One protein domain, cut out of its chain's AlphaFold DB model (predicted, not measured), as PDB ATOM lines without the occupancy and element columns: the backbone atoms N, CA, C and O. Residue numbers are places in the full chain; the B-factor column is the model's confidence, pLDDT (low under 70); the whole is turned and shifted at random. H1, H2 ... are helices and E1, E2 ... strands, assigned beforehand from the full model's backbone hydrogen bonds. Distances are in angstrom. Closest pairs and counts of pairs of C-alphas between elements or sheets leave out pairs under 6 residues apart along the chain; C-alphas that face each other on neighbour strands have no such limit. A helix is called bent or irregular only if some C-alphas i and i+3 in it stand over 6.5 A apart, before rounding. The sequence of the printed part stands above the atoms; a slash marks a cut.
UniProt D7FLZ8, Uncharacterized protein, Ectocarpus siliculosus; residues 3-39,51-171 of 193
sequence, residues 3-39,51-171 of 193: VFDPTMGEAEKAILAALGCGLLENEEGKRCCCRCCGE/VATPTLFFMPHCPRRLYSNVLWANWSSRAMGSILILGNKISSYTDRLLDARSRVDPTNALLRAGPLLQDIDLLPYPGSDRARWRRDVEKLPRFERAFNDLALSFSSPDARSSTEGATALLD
ATOM      1  N   VAL A   3      17.263   3.786  37.982       83.00
ATOM      2  CA  VAL A   3      17.298   2.384  37.545       83.00
ATOM      3  C   VAL A   3      16.056   2.053  36.723       83.00
ATOM      4  O   VAL A   3      14.936   2.359  37.131       83.00
ATOM      5  N   PHE A   4      16.272   1.415  35.576       83.44
ATOM      6  CA  PHE A   4      15.238   0.859  34.705       83.44
ATOM      7  C   PHE A   4      15.358  -0.669  34.670       83.44
ATOM      8  O   PHE A   4      16.449  -1.172  34.418       83.44
ATOM      9  N   ASP A   5      14.254  -1.387  34.877       79.06
ATOM     10  CA  ASP A   5      14.127  -2.841  34.687       79.06
ATOM     11  C   ASP A   5      12.757  -3.111  34.041       79.06
ATOM     12  O   ASP A   5      11.733  -2.709  34.602       79.06
ATOM     13  N   PRO A   6      12.703  -3.766  32.869       72.06
ATOM     14  CA  PRO A   6      11.449  -4.001  32.155       72.06
ATOM     15  C   PRO A   6      10.512  -5.006  32.842       72.06
ATOM     16  O   PRO A   6       9.343  -5.094  32.470       72.06
ATOM     17  N   THR A   7      11.005  -5.770  33.817       74.31
ATOM     18  CA  THR A   7      10.300  -6.874  34.490       74.31
ATOM     19  C   THR A   7      10.232  -6.719  36.010       74.31
ATOM     20  O   THR A   7       9.918  -7.676  36.714       74.31
ATOM     21  N   MET A   8      10.513  -5.519  36.520       73.69
ATOM     22  CA  MET A   8      10.719  -5.263  37.944       73.69
ATOM     23  C   MET A   8       9.525  -5.698  38.814       73.69
ATOM     24  O   MET A   8       8.417  -5.164  38.687       73.69
ATOM     25  N   GLY A   9       9.762  -6.635  39.734       75.88
ATOM     26  CA  GLY A   9       8.794  -7.033  40.751       75.88
ATOM     27  C   GLY A   9       8.770  -6.073  41.944       75.88
ATOM     28  O   GLY A   9       9.622  -5.197  42.108       75.88
ATOM     29  N   GLU A  10       7.759  -6.213  42.803       77.00
ATOM     30  CA  GLU A  10       7.580  -5.337  43.972       77.00
ATOM     31  C   GLU A  10       8.716  -5.472  45.002       77.00
ATOM     32  O   GLU A  10       9.082  -4.501  45.664       77.00
ATOM     33  N   ALA A  11       9.320  -6.660  45.107       79.69
ATOM     34  CA  ALA A  11      10.455  -6.898  45.995       79.69
ATOM     35  C   ALA A  11      11.717  -6.162  45.514       79.69
ATOM     36  O   ALA A  11      12.399  -5.512  46.308       79.69
ATOM     37  N   GLU A  12      12.008  -6.209  44.213       80.38
ATOM     38  CA  GLU A  12      13.141  -5.515  43.600       80.38
ATOM     39  C   GLU A  12      12.998  -3.996  43.731       80.38
ATOM     40  O   GLU A  12      13.952  -3.311  44.110       80.38
ATOM     41  N   LYS A  13      11.784  -3.470  43.513       79.75
ATOM     42  CA  LYS A  13      11.469  -2.049  43.722       79.75
ATOM     43  C   LYS A  13      11.750  -1.613  45.161       79.75
ATOM     44  O   LYS A  13      12.380  -0.576  45.372       79.75
ATOM     45  N   ALA A  14      11.335  -2.409  46.149       82.06
ATOM     46  CA  ALA A  14      11.562  -2.105  47.560       82.06
ATOM     47  C   ALA A  14      13.059  -2.079  47.922       82.06
ATOM     48  O   ALA A  14      13.505  -1.176  48.632       82.06
ATOM     49  N   ILE A  15      13.848  -3.024  47.397       84.81
ATOM     50  CA  ILE A  15      15.305  -3.064  47.605       84.81
ATOM     51  C   ILE A  15      15.972  -1.829  46.991       84.81
ATOM     52  O   ILE A  15      16.774  -1.169  47.648       84.81
ATOM     53  N   LEU A  16      15.626  -1.480  45.750       82.81
ATOM     54  CA  LEU A  16      16.202  -0.323  45.063       82.81
ATOM     55  C   LEU A  16      15.839   0.998  45.750       82.81
ATOM     56  O   LEU A  16      16.705   1.862  45.901       82.81
ATOM     57  N   ALA A  17      14.603   1.130  46.235       83.56
ATOM     58  CA  ALA A  17      14.186   2.277  47.033       83.56
ATOM     59  C   ALA A  17      14.986   2.377  48.344       83.56
ATOM     60  O   ALA A  17      15.462   3.458  48.691       83.56
ATOM     61  N   ALA A  18      15.211   1.252  49.035       86.50
ATOM     62  CA  ALA A  18      16.034   1.207  50.246       86.50
ATOM     63  C   ALA A  18      17.511   1.564  49.982       86.50
ATOM     64  O   ALA A  18      18.164   2.158  50.838       86.50
ATOM     65  N   LEU A  19      18.026   1.263  48.785       87.44
ATOM     66  CA  LEU A  19      19.363   1.660  48.325       87.44
ATOM     67  C   LEU A  19      19.435   3.122  47.832       87.44
ATOM     68  O   LEU A  19      20.478   3.550  47.340       87.44
ATOM     69  N   GLY A  20      18.346   3.893  47.935       86.06
ATOM     70  CA  GLY A  20      18.290   5.291  47.495       86.06
ATOM     71  C   GLY A  20      18.278   5.470  45.972       86.06
ATOM     72  O   GLY A  20      18.618   6.544  45.469       86.06
ATOM     73  N   CYS A  21      17.922   4.426  45.218       83.62
ATOM     74  CA  CYS A  21      17.786   4.489  43.766       83.62
ATOM     75  C   CYS A  21      16.384   4.971  43.373       83.62
ATOM     76  O   CYS A  21      15.380   4.518  43.918       83.62
ATOM     77  N   GLY A  22      16.313   5.875  42.393       81.44
ATOM     78  CA  GLY A  22      15.041   6.276  41.791       81.44
ATOM     79  C   GLY A  22      14.614   5.267  40.728       81.44
ATOM     80  O   GLY A  22      15.420   4.885  39.881       81.44
ATOM     81  N   LEU A  23      13.357   4.842  40.776       79.44
ATOM     82  CA  LEU A  23      12.790   3.854  39.863       79.44
ATOM     83  C   LEU A  23      12.179   4.540  38.640       79.44
ATOM     84  O   LEU A  23      11.499   5.557  38.778       79.44
ATOM     85  N   LEU A  24      12.432   3.990  37.454       80.56
ATOM     86  CA  LEU A  24      11.849   4.457  36.198       80.56
ATOM     87  C   LEU A  24      10.703   3.550  35.751       80.56
ATOM     88  O   LEU A  24      10.798   2.328  35.848       80.56
ATOM     89  N   GLU A  25       9.644   4.159  35.221       74.94
ATOM     90  CA  GLU A  25       8.575   3.431  34.540       74.94
ATOM     91  C   GLU A  25       9.060   2.871  33.197       74.94
ATOM     92  O   GLU A  25      10.001   3.385  32.576       74.94
ATOM     93  N   ASN A  26       8.416   1.794  32.743       74.88
ATOM     94  CA  ASN A  26       8.777   1.153  31.490       74.88
ATOM     95  C   ASN A  26       8.217   1.927  30.282       74.88
ATOM     96  O   ASN A  26       7.145   1.613  29.781       74.88
ATOM     97  N   GLU A  27       8.967   2.916  29.796       75.62
ATOM     98  CA  GLU A  27       8.675   3.667  28.559       75.62
ATOM     99  C   GLU A  27       9.176   2.930  27.293       75.62
ATOM    100  O   GLU A  27       9.750   3.546  26.397       75.62
ATOM    101  N   GLU A  28       9.089   1.594  27.244       75.75
ATOM    102  CA  GLU A  28       9.644   0.755  26.156       75.75
ATOM    103  C   GLU A  28      11.146   0.997  25.897       75.75
ATOM    104  O   GLU A  28      11.653   0.871  24.776       75.75
ATOM    105  N   GLY A  29      11.877   1.398  26.941       73.06
ATOM    106  CA  GLY A  29      13.284   1.784  26.852       73.06
ATOM    107  C   GLY A  29      13.534   3.126  26.154       73.06
ATOM    108  O   GLY A  29      14.688   3.502  25.996       73.06
ATOM    109  N   LYS A  30      12.506   3.894  25.771       78.06
ATOM    110  CA  LYS A  30      12.646   5.195  25.084       78.06
ATOM    111  C   LYS A  30      12.932   6.377  26.025       78.06
ATOM    112  O   LYS A  30      12.853   7.537  25.620       78.06
ATOM    113  N   ARG A  31      13.317   6.097  27.272       79.94
ATOM    114  CA  ARG A  31      13.661   7.108  28.275       79.94
ATOM    115  C   ARG A  31      14.928   7.862  27.873       79.94
ATOM    116  O   ARG A  31      16.001   7.272  27.736       79.94
ATOM    117  N   CYS A  32      14.835   9.187  27.790       79.69
ATOM    118  CA  CYS A  32      16.008  10.038  27.627       79.69
ATOM    119  C   CYS A  32      16.637  10.424  28.981       79.69
ATOM    120  O   CYS A  32      15.962  10.935  29.877       79.69
ATOM    121  N   CYS A  33      17.950  10.224  29.116       79.06
ATOM    122  CA  CYS A  33      18.744  10.512  30.313       79.06
ATOM    123  C   CYS A  33      19.276  11.955  30.372       79.06
ATOM    124  O   CYS A  33      19.789  12.374  31.412       79.06
ATOM    125  N   CYS A  34      19.144  12.735  29.292       74.31
ATOM    126  CA  CYS A  34      19.385  14.179  29.312       74.31
ATOM    127  C   CYS A  34      18.070  14.937  29.138       74.31
ATOM    128  O   CYS A  34      17.350  14.719  28.165       74.31
ATOM    129  N   ARG A  35      17.805  15.921  30.008       59.00
ATOM    130  CA  ARG A  35      16.678  16.853  29.807       59.00
ATOM    131  C   ARG A  35      16.809  17.655  28.509       59.00
ATOM    132  O   ARG A  35      15.801  18.042  27.933       59.00
ATOM    133  N   CYS A  36      18.038  17.840  28.033       57.03
ATOM    134  CA  CYS A  36      18.357  18.554  26.805       57.03
ATOM    135  C   CYS A  36      17.912  17.836  25.520       57.03
ATOM    136  O   CYS A  36      17.675  18.494  24.514       57.03
ATOM    137  N   CYS A  37      17.784  16.501  25.520       54.53
ATOM    138  CA  CYS A  37      17.397  15.762  24.309       54.53
ATOM    139  C   CYS A  37      15.885  15.479  24.229       54.53
ATOM    140  O   CYS A  37      15.454  14.738  23.349       54.53
ATOM    141  N   GLY A  38      15.096  16.040  25.155       45.03
ATOM    142  CA  GLY A  38      13.683  15.718  25.363       45.03
ATOM    143  C   GLY A  38      12.677  16.392  24.428       45.03
ATOM    144  O   GLY A  38      11.492  16.102  24.537       45.03
ATOM    145  N   GLU A  39      13.088  17.247  23.492       42.03
ATOM    146  CA  GLU A  39      12.157  17.817  22.515       42.03
ATOM    147  C   GLU A  39      12.513  17.325  21.112       42.03
ATOM    148  O   GLU A  39      13.648  17.429  20.650       42.03
ATOM    149  N   VAL A  51      21.757  19.078  33.033       61.03
ATOM    150  CA  VAL A  51      22.036  17.966  33.940       61.03
ATOM    151  C   VAL A  51      21.600  16.668  33.271       61.03
ATOM    152  O   VAL A  51      20.417  16.313  33.244       61.03
ATOM    153  N   ALA A  52      22.568  15.940  32.721       73.25
ATOM    154  CA  ALA A  52      22.371  14.548  32.351       73.25
ATOM    155  C   ALA A  52      22.428  13.687  33.622       73.25
ATOM    156  O   ALA A  52      23.327  13.840  34.448       73.25
ATOM    157  N   THR A  53      21.422  12.834  33.822       81.25
ATOM    158  CA  THR A  53      21.308  12.024  35.042       81.25
ATOM    159  C   THR A  53      21.865  10.626  34.781       81.25
ATOM    160  O   THR A  53      21.315   9.925  33.926       81.25
ATOM    161  N   PRO A  54      22.901  10.181  35.519       85.00
ATOM    162  CA  PRO A  54      23.406   8.819  35.409       85.00
ATOM    163  C   PRO A  54      22.289   7.802  35.652       85.00
ATOM    164  O   PRO A  54      21.669   7.778  36.727       85.00
ATOM    165  N   THR A  55      22.027   6.986  34.635       87.81
ATOM    166  CA  THR A  55      20.916   6.035  34.597       87.81
ATOM    167  C   THR A  55      21.440   4.643  34.276       87.81
ATOM    168  O   THR A  55      22.128   4.444  33.276       87.81
ATOM    169  N   LEU A  56      21.101   3.689  35.138       89.75
ATOM    170  CA  LEU A  56      21.391   2.274  34.979       89.75
ATOM    171  C   LEU A  56      20.184   1.571  34.350       89.75
ATOM    172  O   LEU A  56      19.107   1.509  34.937       89.75
ATOM    173  N   PHE A  57      20.378   0.998  33.174       89.94
ATOM    174  CA  PHE A  57      19.432   0.118  32.508       89.94
ATOM    175  C   PHE A  57      19.786  -1.327  32.853       89.94
ATOM    176  O   PHE A  57      20.757  -1.877  32.334       89.94
ATOM    177  N   PHE A  58      19.023  -1.933  33.756       86.88
ATOM    178  CA  PHE A  58      19.132  -3.340  34.115       86.88
ATOM    179  C   PHE A  58      18.274  -4.170  33.159       86.88
ATOM    180  O   PHE A  58      17.050  -4.193  33.246       86.88
ATOM    181  N   MET A  59      18.923  -4.800  32.184       87.75
ATOM    182  CA  MET A  59      18.265  -5.465  31.058       87.75
ATOM    183  C   MET A  59      18.871  -6.845  30.726       87.75
ATOM    184  O   MET A  59      19.138  -7.133  29.554       87.75
ATOM    185  N   PRO A  60      19.116  -7.739  31.703       81.75
ATOM    186  CA  PRO A  60      19.556  -9.100  31.396       81.75
ATOM    187  C   PRO A  60      18.513  -9.818  30.526       81.75
ATOM    188  O   PRO A  60      17.310  -9.664  30.728       81.75
ATOM    189  N   HIS A  61      18.965 -10.587  29.527       75.88
ATOM    190  CA  HIS A  61      18.092 -11.405  28.667       75.88
ATOM    191  C   HIS A  61      16.944 -10.640  27.949       75.88
ATOM    192  O   HIS A  61      15.966 -11.238  27.491       75.88
ATOM    193  N   CYS A  62      17.060  -9.316  27.812       82.50
ATOM    194  CA  CYS A  62      16.069  -8.480  27.137       82.50
ATOM    195  C   CYS A  62      16.180  -8.562  25.604       82.50
ATOM    196  O   CYS A  62      17.264  -8.802  25.072       82.50
ATOM    197  N   PRO A  63      15.088  -8.336  24.851       82.88
ATOM    198  CA  PRO A  63      15.136  -8.373  23.395       82.88
ATOM    199  C   PRO A  63      15.996  -7.234  22.830       82.88
ATOM    200  O   PRO A  63      16.005  -6.115  23.343       82.88
ATOM    201  N   ARG A  64      16.646  -7.492  21.687       84.50
ATOM    202  CA  ARG A  64      17.494  -6.527  20.954       84.50
ATOM    203  C   ARG A  64      16.819  -5.168  20.717       84.50
ATOM    204  O   ARG A  64      17.487  -4.133  20.699       84.50
ATOM    205  N   ARG A  65      15.499  -5.169  20.510       85.56
ATOM    206  CA  ARG A  65      14.702  -3.954  20.285       85.56
ATOM    207  C   ARG A  65      14.763  -3.001  21.477       85.56
ATOM    208  O   ARG A  65      15.003  -1.820  21.270       85.56
ATOM    209  N   LEU A  66      14.683  -3.518  22.701       85.94
ATOM    210  CA  LEU A  66      14.711  -2.688  23.905       85.94
ATOM    211  C   LEU A  66      16.057  -1.963  24.057       85.94
ATOM    212  O   LEU A  66      16.096  -0.768  24.326       85.94
ATOM    213  N   TYR A  67      17.165  -2.655  23.776       88.50
ATOM    214  CA  TYR A  67      18.494  -2.035  23.733       88.50
ATOM    215  C   TYR A  67      18.591  -0.951  22.659       88.50
ATOM    216  O   TYR A  67      19.171   0.107  22.886       88.50
ATOM    217  N   SER A  68      18.015  -1.215  21.482       88.50
ATOM    218  CA  SER A  68      18.031  -0.253  20.379       88.50
ATOM    219  C   SER A  68      17.251   1.014  20.731       88.50
ATOM    220  O   SER A  68      17.725   2.108  20.434       88.50
ATOM    221  N   ASN A  69      16.121   0.880  21.427       88.94
ATOM    222  CA  ASN A  69      15.314   2.005  21.902       88.94
ATOM    223  C   ASN A  69      16.068   2.861  22.929       88.94
ATOM    224  O   ASN A  69      16.099   4.084  22.781       88.94
ATOM    225  N   VAL A  70      16.735   2.232  23.907       88.25
ATOM    226  CA  VAL A  70      17.556   2.932  24.915       88.25
ATOM    227  C   VAL A  70      18.648   3.753  24.251       88.25
ATOM    228  O   VAL A  70      18.820   4.933  24.564       88.25
ATOM    229  N   LEU A  71      19.364   3.158  23.299       89.44
ATOM    230  CA  LEU A  71      20.412   3.863  22.572       89.44
ATOM    231  C   LEU A  71      19.828   4.993  21.718       89.44
ATOM    232  O   LEU A  71      20.312   6.121  21.786       89.44
ATOM    233  N   TRP A  72      18.763   4.728  20.960       88.88
ATOM    234  CA  TRP A  72      18.103   5.717  20.104       88.88
ATOM    235  C   TRP A  72      17.597   6.946  20.883       88.88
ATOM    236  O   TRP A  72      17.766   8.085  20.426       88.88
ATOM    237  N   ALA A  73      17.028   6.737  22.073       85.81
ATOM    238  CA  ALA A  73      16.556   7.807  22.953       85.81
ATOM    239  C   ALA A  73      17.699   8.640  23.556       85.81
ATOM    240  O   ALA A  73      17.502   9.792  23.946       85.81
ATOM    241  N   ASN A  74      18.909   8.076  23.599       87.31
ATOM    242  CA  ASN A  74      20.101   8.676  24.195       87.31
ATOM    243  C   ASN A  74      21.207   8.959  23.162       87.31
ATOM    244  O   ASN A  74      22.377   9.060  23.524       87.31
ATOM    245  N   TRP A  75      20.847   9.130  21.884       87.38
ATOM    246  CA  TRP A  75      21.794   9.294  20.772       87.38
ATOM    247  C   TRP A  75      22.420  10.698  20.692       87.38
ATOM    248  O   TRP A  75      22.207  11.455  19.746       87.38
ATOM    249  N   SER A  76      23.178  11.072  21.720       84.25
ATOM    250  CA  SER A  76      24.026  12.265  21.752       84.25
ATOM    251  C   SER A  76      25.271  11.999  22.593       84.25
ATOM    252  O   SER A  76      25.244  11.151  23.483       84.25
ATOM    253  N   SER A  77      26.359  12.742  22.367       82.94
ATOM    254  CA  SER A  77      27.599  12.555  23.141       82.94
ATOM    255  C   SER A  77      27.360  12.670  24.656       82.94
ATOM    256  O   SER A  77      27.847  11.861  25.447       82.94
ATOM    257  N   ARG A  78      26.538  13.640  25.074       81.62
ATOM    258  CA  ARG A  78      26.212  13.869  26.488       81.62
ATOM    259  C   ARG A  78      25.295  12.784  27.067       81.62
ATOM    260  O   ARG A  78      25.558  12.311  28.172       81.62
ATOM    261  N   ALA A  79      24.253  12.375  26.342       83.94
ATOM    262  CA  ALA A  79      23.329  11.343  26.817       83.94
ATOM    263  C   ALA A  79      23.998   9.960  26.868       83.94
ATOM    264  O   ALA A  79      23.895   9.285  27.888       83.94
ATOM    265  N   MET A  80      24.792   9.598  25.853       85.69
ATOM    266  CA  MET A  80      25.608   8.375  25.846       85.69
ATOM    267  C   MET A  80      26.583   8.312  27.028       85.69
ATOM    268  O   MET A  80      26.849   7.240  27.561       85.69
ATOM    269  N   GLY A  81      27.108   9.455  27.483       86.19
ATOM    270  CA  GLY A  81      27.961   9.514  28.674       86.19
ATOM    271  C   GLY A  81      27.235   9.280  30.002       86.19
ATOM    272  O   GLY A  81      27.897   9.168  31.029       86.19
ATOM    273  N   SER A  82      25.902   9.222  29.996       86.81
ATOM    274  CA  SER A  82      25.068   9.097  31.201       86.81
ATOM    275  C   SER A  82      24.303   7.777  31.277       86.81
ATOM    276  O   SER A  82      23.581   7.556  32.251       86.81
ATOM    277  N   ILE A  83      24.450   6.904  30.276       90.06
ATOM    278  CA  ILE A  83      23.840   5.575  30.267       90.06
ATOM    279  C   ILE A  83      24.839   4.521  30.754       90.06
ATOM    280  O   ILE A  83      25.998   4.493  30.339       90.06
ATOM    281  N   LEU A  84      24.366   3.634  31.624       91.19
ATOM    282  CA  LEU A  84      25.026   2.384  31.978       91.19
ATOM    283  C   LEU A  84      24.040   1.261  31.685       91.19
ATOM    284  O   LEU A  84      22.921   1.303  32.179       91.19
ATOM    285  N   ILE A  85      24.424   0.264  30.896       91.62
ATOM    286  CA  ILE A  85      23.554  -0.868  30.572       91.62
ATOM    287  C   ILE A  85      24.148  -2.113  31.213       91.62
ATOM    288  O   ILE A  85      25.210  -2.579  30.816       91.62
ATOM    289  N   LEU A  86      23.459  -2.655  32.209       90.38
ATOM    290  CA  LEU A  86      23.779  -3.942  32.807       90.38
ATOM    291  C   LEU A  86      22.871  -4.998  32.180       90.38
ATOM    292  O   LEU A  86      21.697  -5.104  32.526       90.38
ATOM    293  N   GLY A  87      23.397  -5.773  31.239       88.44
ATOM    294  CA  GLY A  87      22.612  -6.769  30.518       88.44
ATOM    295  C   GLY A  87      23.487  -7.673  29.663       88.44
ATOM    296  O   GLY A  87      24.677  -7.797  29.905       88.44
ATOM    297  N   ASN A  88      22.918  -8.322  28.658       85.81
ATOM    298  CA  ASN A  88      23.708  -9.084  27.698       85.81
ATOM    299  C   ASN A  88      24.712  -8.194  26.958       85.81
ATOM    300  O   ASN A  88      24.383  -7.066  26.579       85.81
ATOM    301  N   LYS A  89      25.889  -8.761  26.689       83.44
ATOM    302  CA  LYS A  89      26.941  -8.148  25.883       83.44
ATOM    303  C   LYS A  89      26.398  -7.617  24.557       83.44
ATOM    304  O   LYS A  89      25.719  -8.338  23.820       83.44
ATOM    305  N   ILE A  90      26.731  -6.371  24.222       82.56
ATOM    306  CA  ILE A  90      26.252  -5.734  22.989       82.56
ATOM    307  C   ILE A  90      26.809  -6.452  21.766       82.56
ATOM    308  O   ILE A  90      26.063  -6.710  20.815       82.56
ATOM    309  N   SER A  91      28.074  -6.880  21.836       75.38
ATOM    310  CA  SER A  91      28.699  -7.651  20.759       75.38
ATOM    311  C   SER A  91      27.946  -8.952  20.452       75.38
ATOM    312  O   SER A  91      27.859  -9.371  19.305       75.38
ATOM    313  N   SER A  92      27.315  -9.578  21.449       76.12
ATOM    314  CA  SER A  92      26.541 -10.801  21.229       76.12
ATOM    315  C   SER A  92      25.281 -10.568  20.403       76.12
ATOM    316  O   SER A  92      24.817 -11.494  19.740       76.12
ATOM    317  N   TYR A  93      24.731  -9.353  20.398       76.94
ATOM    318  CA  TYR A  93      23.656  -9.002  19.476       76.94
ATOM    319  C   TYR A  93      24.183  -8.710  18.079       76.94
ATOM    320  O   TYR A  93      23.522  -9.098  17.120       76.94
ATOM    321  N   THR A  94      25.344  -8.059  17.952       71.94
ATOM    322  CA  THR A  94      25.932  -7.743  16.644       71.94
ATOM    323  C   THR A  94      26.468  -8.984  15.934       71.94
ATOM    324  O   THR A  94      26.252  -9.142  14.736       71.94
ATOM    325  N   ASP A  95      27.082  -9.912  16.669       68.19
ATOM    326  CA  ASP A  95      27.635 -11.163  16.133       68.19
ATOM    327  C   ASP A  95      26.527 -12.129  15.691       68.19
ATOM    328  O   ASP A  95      26.679 -12.872  14.722       68.19
ATOM    329  N   ARG A  96      25.375 -12.091  16.375       66.75
ATOM    330  CA  ARG A  96      24.181 -12.886  16.047       66.75
ATOM    331  C   ARG A  96      23.274 -12.218  15.010       66.75
ATOM    332  O   ARG A  96      22.162 -12.700  14.787       66.75
ATOM    333  N   LEU A  97      23.703 -11.132  14.359       65.06
ATOM    334  CA  LEU A  97      23.025 -10.591  13.172       65.06
ATOM    335  C   LEU A  97      23.232 -11.548  11.993       65.06
ATOM    336  O   LEU A  97      24.047 -11.314  11.103       65.06
ATOM    337  N   LEU A  98      22.490 -12.651  12.022       55.12
ATOM    338  CA  LEU A  98      22.529 -13.703  11.012       55.12
ATOM    339  C   LEU A  98      21.750 -13.301   9.748       55.12
ATOM    340  O   LEU A  98      22.091 -13.737   8.652       55.12
ATOM    341  N   ASP A  99      20.767 -12.404   9.876       62.12
ATOM    342  CA  ASP A  99      19.906 -12.010   8.763       62.12
ATOM    343  C   ASP A  99      20.396 -10.732   8.079       62.12
ATOM    344  O   ASP A  99      20.503  -9.675   8.710       62.12
ATOM    345  N   ALA A 100      20.584 -10.779   6.757       61.00
ATOM    346  CA  ALA A 100      20.945  -9.615   5.941       61.00
ATOM    347  C   ALA A 100      19.998  -8.418   6.157       61.00
ATOM    348  O   ALA A 100      20.446  -7.275   6.183       61.00
ATOM    349  N   ARG A 101      18.705  -8.669   6.415       63.72
ATOM    350  CA  ARG A 101      17.714  -7.625   6.738       63.72
ATOM    351  C   ARG A 101      18.070  -6.840   7.999       63.72
ATOM    352  O   ARG A 101      17.932  -5.626   8.024       63.72
ATOM    353  N   SER A 102      18.576  -7.517   9.026       63.31
ATOM    354  CA  SER A 102      18.928  -6.895  10.308       63.31
ATOM    355  C   SER A 102      20.198  -6.037  10.249       63.31
ATOM    356  O   SER A 102      20.389  -5.169  11.101       63.31
ATOM    357  N   ARG A 103      21.036  -6.253   9.222       66.06
ATOM    358  CA  ARG A 103      22.221  -5.439   8.914       66.06
ATOM    359  C   ARG A 103      21.890  -4.136   8.192       66.06
ATOM    360  O   ARG A 103      22.654  -3.187   8.295       66.06
ATOM    361  N   VAL A 104      20.770  -4.107   7.472       72.56
ATOM    362  CA  VAL A 104      20.315  -2.940   6.697       72.56
ATOM    363  C   VAL A 104      19.179  -2.195   7.418       72.56
ATOM    364  O   VAL A 104      18.785  -1.118   6.988       72.56
ATOM    365  N   ASP A 105      18.665  -2.739   8.529       79.00
ATOM    366  CA  ASP A 105      17.594  -2.128   9.321       79.00
ATOM    367  C   ASP A 105      18.035  -0.747   9.856       79.00
ATOM    368  O   ASP A 105      18.915  -0.674  10.723       79.00
ATOM    369  N   PRO A 106      17.425   0.360   9.385       81.50
ATOM    370  CA  PRO A 106      17.824   1.704   9.780       81.50
ATOM    371  C   PRO A 106      17.509   2.016  11.250       81.50
ATOM    372  O   PRO A 106      18.080   2.966  11.787       81.50
ATOM    373  N   THR A 107      16.654   1.216  11.900       83.88
ATOM    374  CA  THR A 107      16.286   1.344  13.322       83.88
ATOM    375  C   THR A 107      17.254   0.623  14.265       83.88
ATOM    376  O   THR A 107      17.161   0.748  15.487       83.88
ATOM    377  N   ASN A 108      18.210  -0.144  13.726       84.31
ATOM    378  CA  ASN A 108      19.154  -0.918  14.526       84.31
ATOM    379  C   ASN A 108      20.275  -0.031  15.090       84.31
ATOM    380  O   ASN A 108      21.352   0.110  14.507       84.31
ATOM    381  N   ALA A 109      20.018   0.551  16.259       86.69
ATOM    382  CA  ALA A 109      20.961   1.424  16.951       86.69
ATOM    383  C   ALA A 109      22.229   0.691  17.432       86.69
ATOM    384  O   ALA A 109      23.299   1.289  17.476       86.69
ATOM    385  N   LEU A 110      22.147  -0.608  17.743       86.25
ATOM    386  CA  LEU A 110      23.283  -1.386  18.264       86.25
ATOM    387  C   LEU A 110      24.439  -1.494  17.266       86.25
ATOM    388  O   LEU A 110      25.596  -1.415  17.665       86.25
ATOM    389  N   LEU A 111      24.131  -1.635  15.973       82.44
ATOM    390  CA  LEU A 111      25.148  -1.674  14.919       82.44
ATOM    391  C   LEU A 111      25.949  -0.376  14.843       82.44
ATOM    392  O   LEU A 111      27.168  -0.402  14.711       82.44
ATOM    393  N   ARG A 112      25.250   0.755  14.941       85.06
ATOM    394  CA  ARG A 112      25.853   2.086  14.841       85.06
ATOM    395  C   ARG A 112      26.568   2.480  16.132       85.06
ATOM    396  O   ARG A 112      27.519   3.246  16.094       85.06
ATOM    397  N   ALA A 113      26.143   1.936  17.273       85.00
ATOM    398  CA  ALA A 113      26.682   2.288  18.583       85.00
ATOM    399  C   ALA A 113      27.966   1.532  18.939       85.00
ATOM    400  O   ALA A 113      28.591   1.868  19.940       85.00
ATOM    401  N   GLY A 114      28.370   0.536  18.144       83.31
ATOM    402  CA  GLY A 114      29.566  -0.273  18.399       83.31
ATOM    403  C   GLY A 114      30.815   0.551  18.756       83.31
ATOM    404  O   GLY A 114      31.393   0.303  19.809       83.31
ATOM    405  N   PRO A 115      31.195   1.581  17.971       84.19
ATOM    406  CA  PRO A 115      32.359   2.425  18.272       84.19
ATOM    407  C   PRO A 115      32.211   3.291  19.533       84.19
ATOM    408  O   PRO A 115      33.194   3.807  20.058       84.19
ATOM    409  N   LEU A 116      30.981   3.489  20.016       85.69
ATOM    410  CA  LEU A 116      30.670   4.359  21.150       85.69
ATOM    411  C   LEU A 116      30.664   3.628  22.488       85.69
ATOM    412  O   LEU A 116      30.707   4.292  23.529       85.69
ATOM    413  N   LEU A 117      30.565   2.299  22.467       87.88
ATOM    414  CA  LEU A 117      30.287   1.482  23.637       87.88
ATOM    415  C   LEU A 117      31.449   0.545  23.946       87.88
ATOM    416  O   LEU A 117      32.061  -0.055  23.068       87.88
ATOM    417  N   GLN A 118      31.737   0.426  25.234       88.12
ATOM    418  CA  GLN A 118      32.691  -0.511  25.797       88.12
ATOM    419  C   GLN A 118      31.935  -1.478  26.696       88.12
ATOM    420  O   GLN A 118      31.089  -1.051  27.481       88.12
ATOM    421  N   ASP A 119      32.269  -2.762  26.594       87.25
ATOM    422  CA  ASP A 119      31.679  -3.825  27.401       87.25
ATOM    423  C   ASP A 119      32.707  -4.332  28.419       87.25
ATOM    424  O   ASP A 119      33.787  -4.797  28.047       87.25
ATOM    425  N   ILE A 120      32.355  -4.297  29.703       87.44
ATOM    426  CA  ILE A 120      33.061  -5.031  30.755       87.44
ATOM    427  C   ILE A 120      32.280  -6.315  31.010       87.44
ATOM    428  O   ILE A 120      31.157  -6.275  31.507       87.44
ATOM    429  N   ASP A 121      32.875  -7.458  30.673       83.50
ATOM    430  CA  ASP A 121      32.290  -8.757  30.996       83.50
ATOM    431  C   ASP A 121      32.218  -8.898  32.529       83.50
ATOM    432  O   ASP A 121      33.232  -8.802  33.220       83.50
ATOM    433  N   LEU A 122      31.015  -9.117  33.064       78.38
ATOM    434  CA  LEU A 122      30.807  -9.322  34.504       78.38
ATOM    435  C   LEU A 122      30.770 -10.804  34.875       78.38
ATOM    436  O   LEU A 122      30.778 -11.156  36.054       78.38
ATOM    437  N   LEU A 123      30.757 -11.670  33.862       71.62
ATOM    438  CA  LEU A 123      30.834 -13.110  33.994       71.62
ATOM    439  C   LEU A 123      31.847 -13.703  32.996       71.62
ATOM    440  O   LEU A 123      32.001 -13.210  31.876       71.62
ATOM    441  N   PRO A 124      32.520 -14.797  33.377       62.47
ATOM    442  CA  PRO A 124      32.204 -15.622  34.534       62.47
ATOM    443  C   PRO A 124      33.145 -15.242  35.711       62.47
ATOM    444  O   PRO A 124      34.196 -14.638  35.496       62.47
ATOM    445  N   TYR A 125      32.747 -15.503  36.965       52.75
ATOM    446  CA  TYR A 125      33.530 -15.166  38.170       52.75
ATOM    447  C   TYR A 125      35.025 -15.520  38.026       52.75
ATOM    448  O   TYR A 125      35.344 -16.512  37.358       52.75
ATOM    449  N   PRO A 126      35.955 -14.790  38.672       44.88
ATOM    450  CA  PRO A 126      37.377 -15.127  38.625       44.88
ATOM    451  C   PRO A 126      37.606 -16.626  38.899       44.88
ATOM    452  O   PRO A 126      37.236 -17.126  39.958       44.88
ATOM    453  N   GLY A 127      38.160 -17.351  37.919       47.62
ATOM    454  CA  GLY A 127      38.405 -18.801  38.004       47.62
ATOM    455  C   GLY A 127      37.385 -19.709  37.306       47.62
ATOM    456  O   GLY A 127      37.543 -20.928  37.333       47.62
ATOM    457  N   SER A 128      36.364 -19.158  36.648       54.12
ATOM    458  CA  SER A 128      35.400 -19.954  35.879       54.12
ATOM    459  C   SER A 128      35.705 -19.962  34.378       54.12
ATOM    460  O   SER A 128      35.982 -18.945  33.748       54.12
ATOM    461  N   ASP A 129      35.692 -21.159  33.793       62.12
ATOM    462  CA  ASP A 129      35.946 -21.364  32.369       62.12
ATOM    463  C   ASP A 129      34.693 -20.990  31.563       62.12
ATOM    464  O   ASP A 129      33.686 -21.705  31.567       62.12
ATOM    465  N   ARG A 130      34.764 -19.868  30.840       64.00
ATOM    466  CA  ARG A 130      33.676 -19.362  29.987       64.00
ATOM    467  C   ARG A 130      33.253 -20.381  28.920       64.00
ATOM    468  O   ARG A 130      32.075 -20.446  28.572       64.00
ATOM    469  N   ALA A 131      34.178 -21.205  28.420       63.62
ATOM    470  CA  ALA A 131      33.891 -22.248  27.437       63.62
ATOM    471  C   ALA A 131      33.218 -23.477  28.066       63.62
ATOM    472  O   ALA A 131      32.450 -24.170  27.393       63.62
ATOM    473  N   ARG A 132      33.482 -23.757  29.348       63.59
ATOM    474  CA  ARG A 132      32.723 -24.748  30.127       63.59
ATOM    475  C   ARG A 132      31.310 -24.242  30.396       63.59
ATOM    476  O   ARG A 132      30.350 -24.949  30.121       63.59
ATOM    477  N   TRP A 133      31.182 -22.995  30.845       65.81
ATOM    478  CA  TRP A 133      29.883 -22.415  31.174       65.81
ATOM    479  C   TRP A 133      28.966 -22.325  29.948       65.81
ATOM    480  O   TRP A 133      27.807 -22.705  30.037       65.81
ATOM    481  N   ARG A 134      29.514 -21.969  28.771       64.38
ATOM    482  CA  ARG A 134      28.792 -22.004  27.482       64.38
ATOM    483  C   ARG A 134      28.353 -23.409  27.048       64.38
ATOM    484  O   ARG A 134      27.291 -23.537  26.450       64.38
ATOM    485  N   ARG A 135      29.143 -24.450  27.338       65.38
ATOM    486  CA  ARG A 135      28.799 -25.847  27.010       65.38
ATOM    487  C   ARG A 135      27.699 -26.412  27.905       65.38
ATOM    488  O   ARG A 135      26.902 -27.217  27.441       65.38
ATOM    489  N   ASP A 136      27.644 -25.972  29.159       68.25
ATOM    490  CA  ASP A 136      26.698 -26.471  30.156       68.25
ATOM    491  C   ASP A 136      25.535 -25.497  30.443       68.25
ATOM    492  O   ASP A 136      24.790 -25.720  31.393       68.25
ATOM    493  N   VAL A 137      25.315 -24.453  29.624       65.50
ATOM    494  CA  VAL A 137      24.205 -23.480  29.803       65.50
ATOM    495  C   VAL A 137      22.859 -24.186  29.953       65.50
ATOM    496  O   VAL A 137      22.043 -23.814  30.793       65.50
ATOM    497  N   GLU A 138      22.631 -25.239  29.170       67.12
ATOM    498  CA  GLU A 138      21.404 -26.041  29.211       67.12
ATOM    499  C   GLU A 138      21.236 -26.864  30.494       67.12
ATOM    500  O   GLU A 138      20.156 -27.401  30.738       67.12
ATOM    501  N   LYS A 139      22.270 -26.945  31.332       69.94
ATOM    502  CA  LYS A 139      22.248 -27.597  32.647       69.94
ATOM    503  C   LYS A 139      22.141 -26.593  33.794       69.94
ATOM    504  O   LYS A 139      21.823 -27.000  34.907       69.94
ATOM    505  N   LEU A 140      22.357 -25.301  33.538       66.25
ATOM    506  CA  LEU A 140      22.218 -24.266  34.560       66.25
ATOM    507  C   LEU A 140      20.745 -24.086  34.966       66.25
ATOM    508  O   LEU A 140      19.849 -24.224  34.109       66.25
ATOM    509  N   PRO A 141      20.473 -23.733  36.237       70.69
ATOM    510  CA  PRO A 141      19.169 -23.250  36.675       70.69
ATOM    511  C   PRO A 141      18.664 -22.127  35.760       70.69
ATOM    512  O   PRO A 141      19.447 -21.314  35.270       70.69
ATOM    513  N   ARG A 142      17.343 -22.056  35.537       66.50
ATOM    514  CA  ARG A 142      16.733 -21.066  34.622       66.50
ATOM    515  C   ARG A 142      17.178 -19.627  34.911       66.50
ATOM    516  O   ARG A 142      17.390 -18.872  33.972       66.50
ATOM    517  N   PHE A 143      17.350 -19.287  36.186       65.00
ATOM    518  CA  PHE A 143      17.821 -17.976  36.628       65.00
ATOM    519  C   PHE A 143      19.241 -17.665  36.133       65.00
ATOM    520  O   PHE A 143      19.463 -16.630  35.520       65.00
ATOM    521  N   GLU A 144      20.194 -18.580  36.307       66.50
ATOM    522  CA  GLU A 144      21.592 -18.369  35.904       66.50
ATOM    523  C   GLU A 144      21.759 -18.262  34.383       66.50
ATOM    524  O   GLU A 144      22.639 -17.547  33.902       66.50
ATOM    525  N   ARG A 145      20.874 -18.902  33.606       67.50
ATOM    526  CA  ARG A 145      20.862 -18.756  32.141       67.50
ATOM    527  C   ARG A 145      20.567 -17.331  31.690       67.50
ATOM    528  O   ARG A 145      21.085 -16.931  30.654       67.50
ATOM    529  N   ALA A 146      19.763 -16.578  32.442       65.75
ATOM    530  CA  ALA A 146      19.440 -15.192  32.108       65.75
ATOM    531  C   ALA A 146      20.676 -14.277  32.154       65.75
ATOM    532  O   ALA A 146      20.717 -13.253  31.478       65.75
ATOM    533  N   PHE A 147      21.702 -14.684  32.904       73.06
ATOM    534  CA  PHE A 147      22.957 -13.957  33.060       73.06
ATOM    535  C   PHE A 147      24.092 -14.587  32.249       73.06
ATOM    536  O   PHE A 147      25.251 -14.249  32.453       73.06
ATOM    537  N   ASN A 148      23.796 -15.491  31.307       71.75
ATOM    538  CA  ASN A 148      24.838 -16.272  30.645       71.75
ATOM    539  C   ASN A 148      25.841 -15.465  29.792       71.75
ATOM    540  O   ASN A 148      26.888 -15.981  29.388       71.75
ATOM    541  N   ASP A 149      25.513 -14.204  29.534       75.31
ATOM    542  CA  ASP A 149      26.283 -13.275  28.717       75.31
ATOM    543  C   ASP A 149      26.306 -11.862  29.320       75.31
ATOM    544  O   ASP A 149      26.350 -10.871  28.592       75.31
ATOM    545  N   LEU A 150      26.221 -11.769  30.653       84.31
ATOM    546  CA  LEU A 150      26.122 -10.502  31.373       84.31
ATOM    547  C   LEU A 150      27.397  -9.654  31.231       84.31
ATOM    548  O   LEU A 150      28.499 -10.073  31.599       84.31
ATOM    549  N   ALA A 151      27.214  -8.425  30.775       88.31
ATOM    550  CA  ALA A 151      28.218  -7.390  30.671       88.31
ATOM    551  C   ALA A 151      27.652  -6.047  31.151       88.31
ATOM    552  O   ALA A 151      26.442  -5.806  31.153       88.31
ATOM    553  N   LEU A 152      28.560  -5.170  31.562       90.25
ATOM    554  CA  LEU A 152      28.287  -3.759  31.773       90.25
ATOM    555  C   LEU A 152      28.749  -2.986  30.539       90.25
ATOM    556  O   LEU A 152      29.951  -2.873  30.302       90.25
ATOM    557  N   SER A 153      27.800  -2.443  29.786       91.19
ATOM    558  CA  SER A 153      28.053  -1.606  28.618       91.19
ATOM    559  C   SER A 153      27.939  -0.128  28.979       91.19
ATOM    560  O   SER A 153      26.954   0.303  29.583       91.19
ATOM    561  N   PHE A 154      28.929   0.671  28.594       91.31
ATOM    562  CA  PHE A 154      28.950   2.115  28.834       91.31
ATOM    563  C   PHE A 154      29.743   2.836  27.743       91.31
ATOM    564  O   PHE A 154      30.521   2.227  27.013       91.31
ATOM    565  N   SER A 155      29.571   4.151  27.640       89.25
ATOM    566  CA  SER A 155      30.356   4.978  26.725       89.25
ATOM    567  C   SER A 155      31.446   5.733  27.482       89.25
ATOM    568  O   SER A 155      31.156   6.474  28.426       89.25
ATOM    569  N   SER A 156      32.706   5.604  27.060       86.62
ATOM    570  CA  SER A 156      33.817   6.388  27.616       86.62
ATOM    571  C   SER A 156      33.963   7.741  26.898       86.62
ATOM    572  O   SER A 156      33.579   7.864  25.731       86.62
ATOM    573  N   PRO A 157      34.500   8.786  27.561       84.56
ATOM    574  CA  PRO A 157      34.767  10.071  26.910       84.56
ATOM    575  C   PRO A 157      35.647   9.939  25.662       84.56
ATOM    576  O   PRO A 157      35.359  10.584  24.656       84.56
ATOM    577  N   ASP A 158      36.647   9.057  25.711       84.50
ATOM    578  CA  ASP A 158      37.579   8.804  24.608       84.50
ATOM    579  C   ASP A 158      36.891   8.132  23.416       84.50
ATOM    580  O   ASP A 158      37.109   8.514  22.267       84.50
ATOM    581  N   ALA A 159      35.992   7.174  23.675       81.00
ATOM    582  CA  ALA A 159      35.204   6.546  22.617       81.00
ATOM    583  C   ALA A 159      34.347   7.585  21.877       81.00
ATOM    584  O   ALA A 159      34.277   7.567  20.651       81.00
ATOM    585  N   ARG A 160      33.752   8.542  22.601       82.94
ATOM    586  CA  ARG A 160      32.900   9.589  22.010       82.94
ATOM    587  C   ARG A 160      33.666  10.682  21.275       82.94
ATOM    588  O   ARG A 160      33.112  11.266  20.348       82.94
ATOM    589  N   SER A 161      34.881  11.003  21.714       82.25
ATOM    590  CA  SER A 161      35.727  12.026  21.086       82.25
ATOM    591  C   SER A 161      36.540  11.487  19.906       82.25
ATOM    592  O   SER A 161      37.044  12.277  19.107       82.25
ATOM    593  N   SER A 162      36.646  10.162  19.769       84.06
ATOM    594  CA  SER A 162      37.273   9.514  18.617       84.06
ATOM    595  C   SER A 162      36.572   9.875  17.301       84.06
ATOM    596  O   SER A 162      35.365  10.115  17.266       84.06
ATOM    597  N   THR A 163      37.315   9.866  16.191       78.81
ATOM    598  CA  THR A 163      36.761  10.125  14.850       78.81
ATOM    599  C   THR A 163      35.622   9.159  14.509       78.81
ATOM    600  O   THR A 163      34.606   9.572  13.950       78.81
ATOM    601  N   GLU A 164      35.762   7.884  14.879       80.75
ATOM    602  CA  GLU A 164      34.744   6.853  14.651       80.75
ATOM    603  C   GLU A 164      33.498   7.086  15.512       80.75
ATOM    604  O   GLU A 164      32.383   7.019  15.001       80.75
ATOM    605  N   GLY A 165      33.670   7.436  16.789       77.94
ATOM    606  CA  GLY A 165      32.562   7.758  17.685       77.94
ATOM    607  C   GLY A 165      31.824   9.034  17.284       77.94
ATOM    608  O   GLY A 165      30.595   9.051  17.218       77.94
ATOM    609  N   ALA A 166      32.551  10.092  16.930       77.12
ATOM    610  CA  ALA A 166      31.955  11.316  16.407       77.12
ATOM    611  C   ALA A 166      31.150  11.038  15.126       77.12
ATOM    612  O   ALA A 166      30.022  11.506  14.996       77.12
ATOM    613  N   THR A 167      31.683  10.209  14.223       79.94
ATOM    614  CA  THR A 167      30.978   9.783  13.001       79.94
ATOM    615  C   THR A 167      29.728   8.960  13.324       79.94
ATOM    616  O   THR A 167      28.663   9.220  12.769       79.94
ATOM    617  N   ALA A 168      29.812   8.017  14.266       79.25
ATOM    618  CA  ALA A 168      28.674   7.215  14.714       79.25
ATOM    619  C   ALA A 168      27.555   8.066  15.347       79.25
ATOM    620  O   ALA A 168      26.370   7.793  15.154       79.25
ATOM    621  N   LEU A 169      27.909   9.128  16.074       81.19
ATOM    622  CA  LEU A 169      26.935  10.063  16.645       81.19
ATOM    623  C   LEU A 169      26.222  10.908  15.582       81.19
ATOM    624  O   LEU A 169      25.063  11.268  15.788       81.19
ATOM    625  N   LEU A 170      26.883  11.203  14.456       79.62
ATOM    626  CA  LEU A 170      26.259  11.872  13.307       79.62
ATOM    627  C   LEU A 170      25.268  10.951  12.581       79.62
ATOM    628  O   LEU A 170      24.256  11.413  12.056       79.62
ATOM    629  N   ASP A 171      25.529   9.646  12.589       83.50
ATOM    630  CA  ASP A 171      24.698   8.620  11.964       83.50
ATOM    631  C   ASP A 171      23.586   8.129  12.910       83.50
ATOM    632  O   ASP A 171      23.565   6.987  13.380       83.50
TER     633      ASP A 171
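This is residues 3 to 39 and 51 to 171 of the 193 residues of an uncharacterized protein of Ectocarpus siliculosus (UniProt D7FLZ8). A small twisted sheet of four strands stands as a wall, with a group of helices on one side of it: H2 covers the E1 and E2 half, and H4, H6 and H10 cluster beside it, with H6 in the middle. The other side has no named helix on the sheet; H1 lies well off past the E1 edge, and H7 and H8 form a loose extension past one end of the strands. The 158 printed residues hold ten named helices and four named strands, in the order H1 E1 H2 H3 E2 H4 H5 H6 E3 H7 H8 E4 H9 H10. The sheet is mixed, in the order E1 E2 E4 E3, and the class is mixed, helices and strands. The whole is compact, with a radius of gyration of the C-alphas of 16.3 A and spans of 46 by 42 by 29 A.

H1 is residues 10 to 18, 12.4 A long, beginning at C-alpha 10 (7.580, -5.337, 43.972). Residues 19 to 39 hold no named element. After the cut, E1 is residues 55 to 59, 12.3 A, and H2 is residues 64 to 73, 14.5 A. H3 is residues 77 to 80. E2, residues 83 to 88, is 14.9 A long and begins at C-alpha 83 (23.840, 5.575, 30.267). H4 is residues 90 to 95, H5 residues 100 to 104. H6, residues 109 to 116, is 11.0 A long and irregular: C-alphas 112 and 115 are 7.4 A apart. E3 is residues 118 to 121, H7 residues 130 to 135, H8 residues 142 to 146. E4 is residues 150 to 154, 13.2 A, and H9 is residues 157 to 161. H10, residues 163 to 170, is 10.8 A long and ends at C-alpha 170 (26.259, 11.872, 13.307).

E1 and E2 are parallel at 12 degrees, with N 57 and O 84 at 2.7 A. E1, H2, H3 and E2 make a strand-helix-strand unit, two parallel neighbour strands with helices between, and its crossover is right-handed. E2 and E4 are antiparallel at 159 degrees, with N 151 and O 87 at 2.8 A. E4 and E3 are antiparallel at 155 degrees, with N 118 and O 154 at 2.8 A. Residues 3 to 4 pair in parallel with residues 56 to 57 of E1, an edge strand. H2 is on the sheet at a height of 9.9 A, over E1 and E2, and runs along the strands, at 5 degrees to E2 on the local plane. H4 only grazes the sheet, with residues 90 to 91. H6 is the hub. It touches H2, where the closest C-alphas, of Ser 68 and Ala 109, are 4.8 A apart, at a steep tilt of 63 degrees, the same way. It touches H4, closest at the C-alphas of Thr 94 and Leu 111, 6.4 A, at a steep tilt of 65 degrees, opposite ways. It touches H10, closest at the C-alphas of Leu 116 and Gly 165, 5.2 A, opposite ways at a shallow tilt of 34 degrees, only just short of steep. H6 and H9 only just touch, with 3 pairs of C-alphas within 8 A, the closest being those of Leu 116 and Ala 159, 5.2 A. H3 and H9 are close but not clearly touching, with the C-alphas of Ser 77 and Arg 160 closest at 6.2 A. H5 and H6 are close but not clearly touching, with the C-alphas of Arg 103 and Leu 111 closest at 7.7 A. H1, H7 and H8 touch no helix and are not on the sheet. Every O i to N i+4 pair is within hydrogen-bond range in H1, H2, H4, H5, H7, H9 and H10, against 2 of 4 in H6 and 0 of 1 in H8, which has 1 of 2 O i to N i+3 pairs within range; H3 is too short for an O i to N i+4 pair.

The two C-alphas farthest apart, of Glu 39 and Arg 132, are 47.9 A apart. Residues 40 to 50 are not printed, and C-alphas 39 and 51 are 15.1 A apart across this cut, in the link from H1 to E1. Of the links that are printed whole, E3 to H7 and H7 to H8 are short, the others tight. The mean pLDDT of the printed part is 77.6; 37 residues are under 70: 35 to 39, 51, 95 to 103, 124 to 140 and 142 to 146.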